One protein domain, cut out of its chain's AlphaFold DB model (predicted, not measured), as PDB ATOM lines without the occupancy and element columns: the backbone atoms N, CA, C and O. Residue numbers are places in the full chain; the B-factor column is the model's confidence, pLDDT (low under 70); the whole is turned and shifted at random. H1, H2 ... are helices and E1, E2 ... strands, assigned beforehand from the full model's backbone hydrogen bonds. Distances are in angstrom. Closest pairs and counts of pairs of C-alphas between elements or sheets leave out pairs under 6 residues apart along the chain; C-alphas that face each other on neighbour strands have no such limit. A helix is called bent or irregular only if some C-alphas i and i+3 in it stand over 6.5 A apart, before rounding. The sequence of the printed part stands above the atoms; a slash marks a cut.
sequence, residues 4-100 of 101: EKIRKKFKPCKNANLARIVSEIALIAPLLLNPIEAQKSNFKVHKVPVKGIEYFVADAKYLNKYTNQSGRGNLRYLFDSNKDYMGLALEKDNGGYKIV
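This is residues 4 to 100 of the 101 residues of an uncharacterized protein of Candidatus Pacearchaeota archaeon (UniProt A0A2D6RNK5). One five-stranded sheet is curled like part of a barrel and folded back on itself, so that E1 and E2 face E4 and E5 with E3 as the hinge. The long helix H2 packs across the outside of this sheet at E2 and E3, with the short helices H3 and H4 near its two ends and H1 grazing the sheet. The printed part has 97 residues, with four named helices and five named strands in the order H1 H2 H3 E1 E2 H4 E3 E4 E5. The sheet runs E1 E2 E3 E4 E5, all antiparallel, and the class is mixed, helices and strands. The whole is compact, with a radius of gyration of the C-alphas of 12.5 A and spans of 33 by 28 by 25 A.

Find C-alpha 45 at (171.241, 205.902, 179.516), where E1 begins; it runs to residue 50, 15.2 A away. E2, residues 53 to 59, covers 19.0 A, E3, residues 75 to 79, 13.1 A, and E4, residues 85 to 91, 17.1 A. E5, residues 97 to 99, ends at C-alpha 99, (156.567, 208.169, 186.454). Look next at C-alpha 18, (169.498, 207.011, 200.724): H2 runs from there to residue 32, 21.1 A. It is irregular, but only just: C-alphas 27 and 30 are 6.6 A apart. The short helices are H1, residues 4 to 9, H3, residues 35 to 40, and H4, residues 61 to 66.

Begin at the strongly twisted sheet, where E1 and E2 form a hairpin with N 48 and O 55 at 2.8 A. E2 and E3 are antiparallel neighbours, with N 77 and O 58 at 2.8 A. E3, E4 and E5 form a meander, each strand the antiparallel neighbour of the one before; look for N 76 and O 89 at 2.8 A, and N 90 and O 98 at 2.8 A. The edge strands E1 and E5 come closest at the C-alphas of Val 50 and Tyr 97, 6.1 A apart. H2 is on the sheet at a height of 7.1 A, over E3 and, only just, E2 with 3 C-alphas; it runs across the strands, at 64 degrees to E3 on the local plane. With residues 20 to 24 alone H2 touches H4, closest at the C-alphas of Ile 21 and Tyr 62, 6.9 A, at a shallow tilt of 26 degrees, opposite ways. With residues 31 to 32 alone it only just touches H3, only at the corner, with 3 pairs of C-alphas within 8 A, the closest Leu 31 and Ala 38 at 4.8 A. H1, H3 and H4 only graze the sheet. Each O i to N i+4 pair is within hydrogen-bond range in H1, H3 and H4, and 9 of 11 are in H2.

The two C-alphas farthest apart are those of Lys 11 and Ile 36, 34.8 A. The printed part has no cut and no long link. Mean pLDDT of the printed part is 87.0, H1 has 73, and no printed residue is under 70.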
ATOM      1  N   GLU A   4     164.248 212.135 198.987       73.44
ATOM      2  CA  GLU A   4     163.477 211.813 200.187       73.44
ATOM      3  C   GLU A   4     161.966 211.698 199.915       73.44
ATOM      4  O   GLU A   4     161.304 210.797 200.440       73.44
ATOM      5  N   LYS A   5     161.411 212.553 199.039       71.50
ATOM      6  CA  LYS A   5     160.012 212.439 198.589       71.50
ATOM      7  C   LYS A   5     159.788 211.136 197.824       71.50
ATOM      8  O   LYS A   5     158.736 210.524 197.980       71.50
ATOM      9  N   ILE A   6     160.784 210.680 197.072       71.19
ATOM     10  CA  ILE A   6     160.704 209.440 196.294       71.19
ATOM     11  C   ILE A   6     160.633 208.219 197.200       71.19
ATOM     12  O   ILE A   6     159.753 207.377 197.026       71.19
ATOM     13  N   ARG A   7     161.492 208.158 198.224       73.56
ATOM     14  CA  ARG A   7     161.446 207.090 199.238       73.56
ATOM     15  C   ARG A   7     160.099 207.037 199.954       73.56
ATOM     16  O   ARG A   7     159.588 205.952 200.216       73.56
ATOM     17  N   LYS A   8     159.513 208.197 200.265       70.19
ATOM     18  CA  LYS A   8     158.201 208.278 200.926       70.19
ATOM     19  C   LYS A   8     157.053 207.862 199.995       70.19
ATOM     20  O   LYS A   8     156.111 207.230 200.463       70.19
ATOM     21  N   LYS A   9     157.129 208.185 198.698       75.56
ATOM     22  CA  LYS A   9     156.071 207.892 197.713       75.56
ATOM     23  C   LYS A   9     156.102 206.460 197.180       75.56
ATOM     24  O   LYS A   9     155.045 205.858 197.005       75.56
ATOM     25  N   PHE A  10     157.282 205.894 196.931       76.56
ATOM     26  CA  PHE A  10     157.407 204.563 196.340       76.56
ATOM     27  C   PHE A  10     157.659 203.508 197.420       76.56
ATOM     28  O   PHE A  10     158.795 203.309 197.851       76.56
ATOM     29  N   LYS A  11     156.589 202.815 197.847       76.69
ATOM     30  CA  LYS A  11     156.622 201.792 198.916       76.69
ATOM     31  C   LYS A  11     157.807 200.815 198.808       76.69
ATOM     32  O   LYS A  11     158.460 200.620 199.833       76.69
ATOM     33  N   PRO A  12     158.143 200.256 197.625       75.50
ATOM     34  CA  PRO A  12     159.268 199.330 197.509       75.50
ATOM     35  C   PRO A  12     160.630 199.942 197.874       75.50
ATOM     36  O   PRO A  12     161.514 199.227 198.322       75.50
ATOM     37  N   CYS A  13     160.797 201.264 197.755       77.38
ATOM     38  CA  CYS A  13     162.053 201.963 198.051       77.38
ATOM     39  C   CYS A  13     162.072 202.648 199.430       77.38
ATOM     40  O   CYS A  13     163.050 203.327 199.758       77.38
ATOM     41  N   LYS A  14     161.031 202.486 200.263       81.12
ATOM     42  CA  LYS A  14     160.927 203.143 201.583       81.12
ATOM     43  C   LYS A  14     162.153 202.875 202.465       81.12
ATOM     44  O   LYS A  14     162.691 203.786 203.097       81.12
ATOM     45  N   ASN A  15     162.636 201.638 202.432       82.38
ATOM     46  CA  ASN A  15     163.736 201.149 203.261       82.38
ATOM     47  C   ASN A  15     165.089 201.108 202.521       82.38
ATOM     48  O   ASN A  15     166.090 200.672 203.086       82.38
ATOM     49  N   ALA A  16     165.142 201.579 201.271       84.12
ATOM     50  CA  ALA A  16     166.389 201.662 200.521       84.12
ATOM     51  C   ALA A  16     167.338 202.701 201.150       84.12
ATOM     52  O   ALA A  16     166.904 203.759 201.620       84.12
ATOM     53  N   ASN A  17     168.642 202.409 201.154       87.19
ATOM     54  CA  ASN A  17     169.649 203.308 201.711       87.19
ATOM     55  C   ASN A  17     169.773 204.568 200.838       87.19
ATOM     56  O   ASN A  17     170.138 204.493 199.665       87.19
ATOM     57  N   LEU A  18     169.488 205.730 201.430       85.25
ATOM     58  CA  LEU A  18     169.498 207.011 200.724       85.25
ATOM     59  C   LEU A  18     170.880 207.371 200.172       85.25
ATOM     60  O   LEU A  18     170.964 207.812 199.032       85.25
ATOM     61  N   ALA A  19     171.947 207.154 200.942       88.31
ATOM     62  CA  ALA A  19     173.305 207.469 200.509       88.31
ATOM     63  C   ALA A  19     173.687 206.662 199.261       88.31
ATOM     64  O   ALA A  19     174.230 207.219 198.317       88.31
ATOM     65  N   ARG A  20     173.302 205.379 199.200       90.31
ATOM     66  CA  ARG A  20     173.522 204.529 198.015       90.31
ATOM     67  C   ARG A  20     172.785 205.056 196.781       90.31
ATOM     68  O   ARG A  20     173.370 205.080 195.706       90.31
ATOM     69  N   ILE A  21     171.538 205.510 196.943       89.25
ATOM     70  CA  ILE A  21     170.754 206.116 195.852       89.25
ATOM     71  C   ILE A  21     171.422 207.407 195.364       89.25
ATOM     72  O   ILE A  21     171.575 207.599 194.163       89.25
ATOM     73  N   VAL A  22     171.828 208.283 196.289       89.88
ATOM     74  CA  VAL A  22     172.506 209.548 195.967       89.88
ATOM     75  C   VAL A  22     173.814 209.285 195.225       89.88
ATOM     76  O   VAL A  22     174.051 209.895 194.187       89.88
ATOM     77  N   SER A  23     174.636 208.350 195.712       90.56
ATOM     78  CA  SER A  23     175.883 207.966 195.048       90.56
ATOM     79  C   SER A  23     175.637 207.419 193.643       90.56
ATOM     80  O   SER A  23     176.360 207.781 192.725       90.56
ATOM     81  N   GLU A  24     174.611 206.589 193.445       91.62
ATOM     82  CA  GLU A  24     174.289 206.057 192.117       91.62
ATOM     83  C   GLU A  24     173.847 207.155 191.141       91.62
ATOM     84  O   GLU A  24     174.331 207.207 190.013       91.62
ATOM     85  N   ILE A  25     172.999 208.086 191.587       91.00
ATOM     86  CA  ILE A  25     172.589 209.244 190.779       91.00
ATOM     87  C   ILE A  25     173.801 210.119 190.426       91.00
ATOM     88  O   ILE A  25     173.929 210.548 189.279       91.00
ATOM     89  N   ALA A  26     174.717 210.343 191.373       90.31
ATOM     90  CA  ALA A  26     175.938 211.114 191.139       90.31
ATOM     91  C   ALA A  26     176.875 210.449 190.114       90.31
ATOM     92  O   ALA A  26     177.520 211.151 189.342       90.31
ATOM     93  N   LEU A  27     176.917 209.111 190.063       91.56
ATOM     94  CA  LEU A  27     177.654 208.368 189.033       91.56
ATOM     95  C   LEU A  27     177.000 208.473 187.648       91.56
ATOM     96  O   LEU A  27     177.693 208.399 186.639       91.56
ATOM     97  N   ILE A  28     175.676 208.634 187.590       91.44
ATOM     98  CA  ILE A  28     174.919 208.738 186.336       91.44
ATOM     99  C   ILE A  28     174.983 210.147 185.745       91.44
ATOM    100  O   ILE A  28     175.065 210.283 184.526       91.44
ATOM    101  N   ALA A  29     174.963 211.187 186.581       88.38
ATOM    102  CA  ALA A  29     174.996 212.583 186.148       88.38
ATOM    103  C   ALA A  29     176.058 212.895 185.064       88.38
ATOM    104  O   ALA A  29     175.683 213.465 184.037       88.38
ATOM    105  N   PRO A  30     177.342 212.491 185.194       89.00
ATOM    106  CA  PRO A  30     178.334 212.729 184.141       89.00
ATOM    107  C   PRO A  30     178.050 211.943 182.849       89.00
ATOM    108  O   PRO A  30     178.314 212.443 181.756       89.00
ATOM    109  N   LEU A  31     177.430 210.762 182.931       91.19
ATOM    110  CA  LEU A  31     177.080 209.951 181.755       91.19
ATOM    111  C   LEU A  31     176.006 210.619 180.889       91.19
ATOM    112  O   LEU A  31     175.994 210.445 179.674       91.19
ATOM    113  N   LEU A  32     175.122 211.417 181.497       88.69
ATOM    114  CA  LEU A  32     174.129 212.221 180.770       88.69
ATOM    115  C   LEU A  32     174.783 213.314 179.908       88.69
ATOM    116  O   LEU A  32     174.156 213.826 178.980       88.69
ATOM    117  N   LEU A  33     176.021 213.701 180.232       87.12
ATOM    118  CA  LEU A  33     176.799 214.707 179.510       87.12
ATOM    119  C   LEU A  33     177.695 214.097 178.437       87.12
ATOM    120  O   LEU A  33     178.003 214.774 177.458       87.12
ATOM    121  N   ASN A  34     178.107 212.843 178.617       86.62
ATOM    122  CA  ASN A  34     179.130 212.217 177.799       86.62
ATOM    123  C   ASN A  34     178.639 210.888 177.193       86.62
ATOM    124  O   ASN A  34     178.740 209.833 177.829       86.62
ATOM    125  N   PRO A  35     178.140 210.903 175.941       78.50
ATOM    126  CA  PRO A  35     177.635 209.705 175.270       78.50
ATOM    127  C   PRO A  35     178.664 208.573 175.151       78.50
ATOM    128  O   PRO A  35     178.293 207.402 175.203       78.50
ATOM    129  N   ILE A  36     179.953 208.906 175.015       84.12
ATOM    130  CA  ILE A  36     181.035 207.918 174.887       84.12
ATOM    131  C   ILE A  36     181.209 207.153 176.203       84.12
ATOM    132  O   ILE A  36     181.368 205.931 176.204       84.12
ATOM    133  N   GLU A  37     181.154 207.852 177.335       83.94
ATOM    134  CA  GLU A  37     181.215 207.218 178.655       83.94
ATOM    135  C   GLU A  37     179.936 206.446 178.969       83.94
ATOM    136  O   GLU A  37     180.010 205.342 179.510       83.94
ATOM    137  N   ALA A  38     178.771 206.962 178.569       83.88
ATOM    138  CA  ALA A  38     177.501 206.259 178.724       83.88
ATOM    139  C   ALA A  38     177.497 204.891 178.016       83.88
ATOM    140  O   ALA A  38     176.972 203.929 178.567       83.88
ATOM    141  N   GLN A  39     178.133 204.772 176.844       82.44
ATOM    142  CA  GLN A  39     178.261 203.497 176.119       82.44
ATOM    143  C   GLN A  39     179.154 202.471 176.832       82.44
ATOM    144  O   GLN A  39     178.915 201.270 176.722       82.44
ATOM    145  N   LYS A  40     180.180 202.932 177.554       85.19
ATOM    146  CA  LYS A  40     181.089 202.072 178.338       85.19
ATOM    147  C   LYS A  40     180.549 201.770 179.733       85.19
ATOM    148  O   LYS A  40     181.081 200.915 180.439       85.19
ATOM    149  N   SER A  41     179.525 202.505 180.152       85.88
ATOM    150  CA  SER A  41     178.955 202.403 181.477       85.88
ATOM    151  C   SER A  41     178.082 201.169 181.627       85.88
ATOM    152  O   SER A  41     177.401 200.696 180.722       85.88
ATOM    153  N   ASN A  42     178.031 200.705 182.865       86.75
ATOM    154  CA  ASN A  42     177.076 199.714 183.304       86.75
ATOM    155  C   ASN A  42     175.638 200.263 183.360       86.75
ATOM    156  O   ASN A  42     174.701 199.470 183.428       86.75
ATOM    157  N   PHE A  43     175.448 201.583 183.367       87.56
ATOM    158  CA  PHE A  43     174.139 202.230 183.380       87.56
ATOM    159  C   PHE A  43     173.689 202.525 181.953       87.56
ATOM    160  O   PHE A  43     174.289 203.360 181.279       87.56
ATOM    161  N   LYS A  44     172.611 201.878 181.496       89.69
ATOM    162  CA  LYS A  44     172.034 202.224 180.198       89.69
ATOM    163  C   LYS A  44     171.290 203.551 180.309       89.69
ATOM    164  O   LYS A  44     170.281 203.629 181.008       89.69
ATOM    165  N   VAL A  45     171.815 204.561 179.621       91.00
ATOM    166  CA  VAL A  45     171.241 205.902 179.516       91.00
ATOM    167  C   VAL A  45     170.590 206.066 178.146       91.00
ATOM    168  O   VAL A  45     171.227 205.805 177.126       91.00
ATOM    169  N   HIS A  46     169.339 206.518 178.099       90.06
ATOM    170  CA  HIS A  46     168.643 206.811 176.841       90.06
ATOM    171  C   HIS A  46     167.503 207.810 177.046       90.06
ATOM    172  O   HIS A  46     167.082 208.077 178.169       90.06
ATOM    173  N   LYS A  47     167.009 208.384 175.947       92.00
ATOM    174  CA  LYS A  47     165.874 209.310 175.951       92.00
ATOM    175  C   LYS A  47     164.558 208.559 175.821       92.00
ATOM    176  O   LYS A  47     164.474 207.594 175.061       92.00
ATOM    177  N   VAL A  48     163.535 209.005 176.544       89.44
ATOM    178  CA  VAL A  48     162.187 208.427 176.494       89.44
ATOM    179  C   VAL A  48     161.117 209.518 176.540       89.44
ATOM    180  O   VAL A  48     161.235 210.459 177.331       89.44
ATOM    181  N   PRO A  49     160.042 209.399 175.745       88.69
ATOM    182  CA  PRO A  49     158.884 210.264 175.886       88.69
ATOM    183  C   PRO A  49     158.023 209.792 177.063       88.69
ATOM    184  O   PRO A  49     157.616 208.630 177.142       88.69
ATOM    185  N   VAL A  50     157.682 210.708 177.964       83.88
ATOM    186  CA  VAL A  50     156.733 210.464 179.053       83.88
ATOM    187  C   VAL A  50     155.651 211.533 179.002       83.88
ATOM    188  O   VAL A  50     155.894 212.693 179.320       83.88
ATOM    189  N   LYS A  51     154.438 211.140 178.588       82.69
ATOM    190  CA  LYS A  51     153.297 212.056 178.384       82.69
ATOM    191  C   LYS A  51     153.620 213.240 177.449       82.69
ATOM    192  O   LYS A  51     153.190 214.357 177.703       82.69
ATOM    193  N   GLY A  52     154.394 212.997 176.390       83.62
ATOM    194  CA  GLY A  52     154.775 214.024 175.409       83.62
ATOM    195  C   GLY A  52     155.967 214.900 175.810       83.62
ATOM    196  O   GLY A  52     156.391 215.722 175.010       83.62
ATOM    197  N   ILE A  53     156.535 214.708 177.005       87.69
ATOM    198  CA  ILE A  53     157.758 215.391 177.442       87.69
ATOM    199  C   ILE A  53     158.930 214.416 177.320       87.69
ATOM    200  O   ILE A  53     158.839 213.275 177.779       87.69
ATOM    201  N   GLU A  54     160.019 214.851 176.690       90.75
ATOM    202  CA  GLU A  54     161.243 214.061 176.565       90.75
ATOM    203  C   GLU A  54     162.048 214.116 177.869       90.75
ATOM    204  O   GLU A  54     162.352 215.191 178.384       90.75
ATOM    205  N   TYR A  55     162.403 212.945 178.391       92.94
ATOM    206  CA  TYR A  55     163.276 212.797 179.550       92.94
ATOM    207  C   TYR A  55     164.469 211.921 179.201       92.94
ATOM    208  O   TYR A  55     164.390 211.056 178.325       92.94
ATOM    209  N   PHE A  56     165.548 212.078 179.956       93.50
ATOM    210  CA  PHE A  56     166.594 211.073 180.024       93.50
ATOM    211  C   PHE A  56     166.262 210.074 181.127       93.50
ATOM    212  O   PHE A  56     165.808 210.437 182.214       93.50
ATOM    213  N   VAL A  57     166.509 208.800 180.856       93.75
ATOM    214  CA  VAL A  57     166.412 207.735 181.848       93.75
ATOM    215  C   VAL A  57     167.725 206.995 181.970       93.75
ATOM    216  O   VAL A  57     168.455 206.849 180.994       93.75
ATOM    217  N   ALA A  58     167.990 206.498 183.173       94.75
ATOM    218  CA  ALA A  58     169.112 205.618 183.457       94.75
ATOM    219  C   ALA A  58     168.676 204.449 184.345       94.75
ATOM    220  O   ALA A  58     167.776 204.597 185.175       94.75
ATOM    221  N   ASP A  59     169.306 203.286 184.188       93.00
ATOM    222  CA  ASP A  59     169.018 202.102 185.006       93.00
ATOM    223  C   ASP A  59     169.208 202.392 186.512       93.00
ATOM    224  O   ASP A  59     170.290 202.792 186.929       93.00
ATOM    225  N   ALA A  60     168.178 202.152 187.336       92.94
ATOM    226  CA  ALA A  60     168.252 202.312 188.794       92.94
ATOM    227  C   ALA A  60     168.665 200.998 189.476       92.94
ATOM    228  O   ALA A  60     167.865 200.348 190.152       92.94
ATOM    229  N   LYS A  61     169.906 200.566 189.254       92.19
ATOM    230  CA  LYS A  61     170.435 199.253 189.650       92.19
ATOM    231  C   LYS A  61     170.303 198.962 191.139       92.19
ATOM    232  O   LYS A  61     169.836 197.872 191.483       92.19
ATOM    233  N   TYR A  62     170.680 199.886 192.025       90.50
ATOM    234  CA  TYR A  62     170.553 199.652 193.467       90.50
ATOM    235  C   TYR A  62     169.094 199.444 193.874       90.50
ATOM    236  O   TYR A  62     168.791 198.529 194.640       90.50
ATOM    237  N   LEU A  63     168.181 200.248 193.320       90.06
ATOM    238  CA  LEU A  63     166.754 200.121 193.601       90.06
ATOM    239  C   LEU A  63     166.161 198.843 193.007       90.06
ATOM    240  O   LEU A  63     165.400 198.173 193.694       90.06
ATOM    241  N   ASN A  64     166.555 198.455 191.793       91.44
ATOM    242  CA  ASN A  64     166.127 197.200 191.168       91.44
ATOM    243  C   ASN A  64     166.580 195.979 191.978       91.44
ATOM    244  O   ASN A  64     165.798 195.058 192.201       91.44
ATOM    245  N   LYS A  65     167.809 196.001 192.513       87.12
ATOM    246  CA  LYS A  65     168.269 194.965 193.448       87.12
ATOM    247  C   LYS A  65     167.420 194.943 194.722       87.12
ATOM    248  O   LYS A  65     167.119 193.872 195.235       87.12
ATOM    249  N   TYR A  66     167.031 196.115 195.224       83.31
ATOM    250  CA  TYR A  66     166.191 196.242 196.416       83.31
ATOM    251  C   TYR A  66     164.759 195.728 196.195       83.31
ATOM    252  O   TYR A  66     164.131 195.226 197.123       83.31
ATOM    253  N   THR A  67     164.245 195.818 194.967       83.31
ATOM    254  CA  THR A  67     162.920 195.312 194.582       83.31
ATOM    255  C   THR A  67     162.941 193.869 194.067       83.31
ATOM    256  O   THR A  67     161.968 193.436 193.451       83.31
ATOM    257  N   ASN A  68     164.013 193.112 194.338       83.06
ATOM    258  CA  ASN A  68     164.211 191.721 193.906       83.06
ATOM    259  C   ASN A  68     164.131 191.515 192.382       83.06
ATOM    260  O   ASN A  68     163.764 190.441 191.910       83.06
ATOM    261  N   GLN A  69     164.479 192.533 191.596       84.38
ATOM    262  CA  GLN A  69     164.529 192.424 190.143       84.38
ATOM    263  C   GLN A  69     165.929 192.009 189.682       84.38
ATOM    264  O   GLN A  69     166.934 192.602 190.080       84.38
ATOM    265  N   SER A  70     165.997 190.995 188.818       78.56
ATOM    266  CA  SER A  70     167.233 190.534 188.181       78.56
ATOM    267  C   SER A  70     167.549 191.309 186.893       78.56
ATOM    268  O   SER A  70     166.669 191.879 186.244       78.56
ATOM    269  N   GLY A  71     168.822 191.307 186.484       81.69
ATOM    270  CA  GLY A  71     169.263 191.964 185.251       81.69
ATOM    271  C   GLY A  71     169.134 193.488 185.315       81.69
ATOM    272  O   GLY A  71     169.575 194.115 186.277       81.69
ATOM    273  N   ARG A  72     168.542 194.101 184.280       83.62
ATOM    274  CA  ARG A  72     168.332 195.560 184.232       83.62
ATOM    275  C   ARG A  72     167.200 196.044 185.143       83.62
ATOM    276  O   ARG A  72     167.150 197.241 185.427       83.62
ATOM    277  N   GLY A  73     166.293 195.160 185.570       89.94
ATOM    278  CA  GLY A  73     165.032 195.541 186.214       89.94
ATOM    279  C   GLY A  73     164.196 196.498 185.357       89.94
ATOM    280  O   GLY A  73     164.505 196.720 184.183       89.94
ATOM    281  N   ASN A  74     163.157 197.090 185.937       92.44
ATOM    282  CA  ASN A  74     162.276 198.034 185.248       92.44
ATOM    283  C   ASN A  74     162.235 199.432 185.876       92.44
ATOM    284  O   ASN A  74     161.646 200.331 185.279       92.44
ATOM    285  N   LEU A  75     162.882 199.669 187.025       93.06
ATOM    286  CA  LEU A  75     163.009 201.025 187.562       93.06
ATOM    287  C   LEU A  75     164.140 201.778 186.872       93.06
ATOM    288  O   LEU A  75     165.240 201.251 186.644       93.06
ATOM    289  N   ARG A  76     163.864 203.046 186.585       93.94
ATOM    290  CA  ARG A  76     164.797 204.004 186.010       93.94
ATOM    291  C   ARG A  76     164.809 205.287 186.823       93.94
ATOM    292  O   ARG A  76     163.758 205.749 187.271       93.94
ATOM    293  N   TYR A  77     165.983 205.883 186.967       94.19
ATOM    294  CA  TYR A  77     166.101 207.278 187.370       94.19
ATOM    295  C   TYR A  77     165.699 208.166 186.201       94.19
ATOM    296  O   TYR A  77     166.092 207.895 185.068       94.19
ATOM    297  N   LEU A  78     164.895 209.188 186.479       93.75
ATOM    298  CA  LEU A  78     164.390 210.134 185.495       93.75
ATOM    299  C   LEU A  78     165.123 211.466 185.650       93.75
ATOM    300  O   LEU A  78     165.205 211.983 186.766       93.75
ATOM    301  N   PHE A  79     165.589 212.024 184.539       93.56
ATOM    302  CA  PHE A  79     166.243 213.324 184.471       93.56
ATOM    303  C   PHE A  79     165.591 214.180 183.386       93.56
ATOM    304  O   PHE A  79     165.211 213.655 182.335       93.56
ATOM    305  N   ASP A  80     165.420 215.473 183.640       91.25
ATOM    306  CA  ASP A  80     164.874 216.399 182.643       91.25
ATOM    307  C   ASP A  80     165.921 216.803 181.589       91.25
ATOM    308  O   ASP A  80     167.047 216.299 181.559       91.25
ATOM    309  N   SER A  81     165.552 217.728 180.701       87.94
ATOM    310  CA  SER A  81     166.448 218.289 179.685       87.94
ATOM    311  C   SER A  81     167.652 219.032 180.272       87.94
ATOM    312  O   SER A  81     168.698 219.097 179.624       87.94
ATOM    313  N   ASN A  82     167.521 219.562 181.491       88.00
ATOM    314  CA  ASN A  82     168.605 220.208 182.231       88.00
ATOM    315  C   ASN A  82     169.493 219.189 182.954       88.00
ATOM    316  O   ASN A  82     170.520 219.561 183.514       88.00
ATOM    317  N   LYS A  83     169.143 217.898 182.859       86.75
ATOM    318  CA  LYS A  83     169.808 216.759 183.504       86.75
ATOM    319  C   LYS A  83     169.641 216.788 185.020       86.75
ATOM    320  O   LYS A  83     170.362 216.094 185.738       86.75
ATOM    321  N   ASP A  84     168.648 217.531 185.494       89.56
ATOM    322  CA  ASP A  84     168.267 217.546 186.889       89.56
ATOM    323  C   ASP A  84     167.477 216.290 187.215       89.56
ATOM    324  O   ASP A  84     166.657 215.798 186.436       89.56
ATOM    325  N   TYR A  85     167.726 215.751 188.404       90.06
ATOM    326  CA  TYR A  85     167.033 214.564 188.860       90.06
ATOM    327  C   TYR A  85     165.553 214.860 189.135       90.06
ATOM    328  O   TYR A  85     165.185 215.593 190.061       90.06
ATOM    329  N   MET A  86     164.688 214.227 188.346       90.75
ATOM    330  CA  MET A  86     163.250 214.449 188.392       90.75
ATOM    331  C   MET A  86     162.509 213.411 189.200       90.75
ATOM    332  O   MET A  86     161.503 213.772 189.802       90.75
ATOM    333  N   GLY A  87     162.964 212.160 189.245       91.38
ATOM    334  CA  GLY A  87     162.203 211.123 189.929       91.38
ATOM    335  C   GLY A  87     162.562 209.695 189.555       91.38
ATOM    336  O   GLY A  87     163.664 209.397 189.089       91.38
ATOM    337  N   LEU A  88     161.595 208.803 189.750       91.81
ATOM    338  CA  LEU A  88     161.645 207.430 189.257       91.81
ATOM    339  C   LEU A  88     160.595 207.195 188.180       91.81
ATOM    340  O   LEU A  88     159.439 207.611 188.301       91.81
ATOM    341  N   ALA A  89     160.986 206.436 187.166       92.25
ATOM    342  CA  ALA A  89     160.092 205.884 186.166       92.25
ATOM    343  C   ALA A  89     160.145 204.354 186.186       92.25
ATOM    344  O   ALA A  89     161.153 203.755 186.556       92.25
ATOM    345  N   LEU A  90     159.044 203.733 185.779       91.94
ATOM    346  CA  LEU A  90     158.923 202.298 185.579       91.94
ATOM    347  C   LEU A  90     158.729 202.023 184.086       91.94
ATOM    348  O   LEU A  90     157.799 202.561 183.475       91.94
ATOM    349  N   GLU A  91     159.621 201.215 183.523       92.56
ATOM    350  CA  GLU A  91     159.530 200.672 182.169       92.56
ATOM    351  C   GLU A  91     158.470 199.562 182.146       92.56
ATOM    352  O   GLU A  91     158.475 198.650 182.973       92.56
ATOM    353  N   LYS A  92     157.509 199.684 181.235       89.94
ATOM    354  CA  LYS A  92     156.447 198.705 181.002       89.94
ATOM    355  C   LYS A  92     156.877 197.722 179.919       89.94
ATOM    356  O   LYS A  92     157.720 198.046 179.087       89.94
ATOM    357  N   ASP A  93     156.200 196.582 179.855       86.56
ATOM    358  CA  ASP A  93     156.499 195.516 178.887       86.56
ATOM    359  C   ASP A  93     156.378 195.970 177.423       86.56
ATOM    360  O   ASP A  93     157.067 195.459 176.548       86.56
ATOM    361  N   ASN A  94     155.552 196.985 177.149       87.25
ATOM    362  CA  ASN A  94     155.404 197.575 175.818       87.25
ATOM    363  C   ASN A  94     156.476 198.631 175.473       87.25
ATOM    364  O   ASN A  94     156.290 199.397 174.528       87.25
ATOM    365  N   GLY A  95     157.543 198.747 176.269       82.81
ATOM    366  CA  GLY A  95     158.588 199.765 176.115       82.81
ATOM    367  C   GLY A  95     158.166 201.176 176.544       82.81
ATOM    368  O   GLY A  95     158.945 202.118 176.418       82.81
ATOM    369  N   GLY A  96     156.944 201.350 177.055       87.69
ATOM    370  CA  GLY A  96     156.463 202.620 177.588       87.69
ATOM    371  C   GLY A  96     156.995 202.909 178.991       87.69
ATOM    372  O   GLY A  96     157.378 202.008 179.731       87.69
ATOM    373  N   TYR A  97     156.949 204.176 179.402       91.06
ATOM    374  CA  TYR A  97     157.454 204.616 180.703       91.06
ATOM    375  C   TYR A  97     156.356 205.296 181.526       91.06
ATOM    376  O   TYR A  97     155.539 206.062 181.006       91.06
ATOM    377  N   LYS A  98     156.319 205.019 182.834       89.19
ATOM    378  CA  LYS A  98     155.404 205.662 183.794       89.19
ATOM    379  C   LYS A  98     156.192 206.249 184.959       89.19
ATOM    380  O   LYS A  98     156.887 205.510 185.642       89.19
ATOM    381  N   ILE A  99     156.023 207.542 185.237       89.50
ATOM    382  CA  ILE A  99     156.567 208.169 186.454       89.50
ATOM    383  C   ILE A  99     155.858 207.575 187.671       89.50
ATOM    384  O   ILE A  99     154.624 207.527 187.710       89.50
ATOM    385  N   VAL A 100     156.633 207.108 188.645       86.19
ATOM    386  CA  VAL A 100     156.115 206.450 189.853       86.19
ATOM    387  C   VAL A 100     156.419 207.209 191.135       86.19
ATOM    388  O   VAL A 100     155.712 206.995 192.119       86.19
TER     389      VAL A 100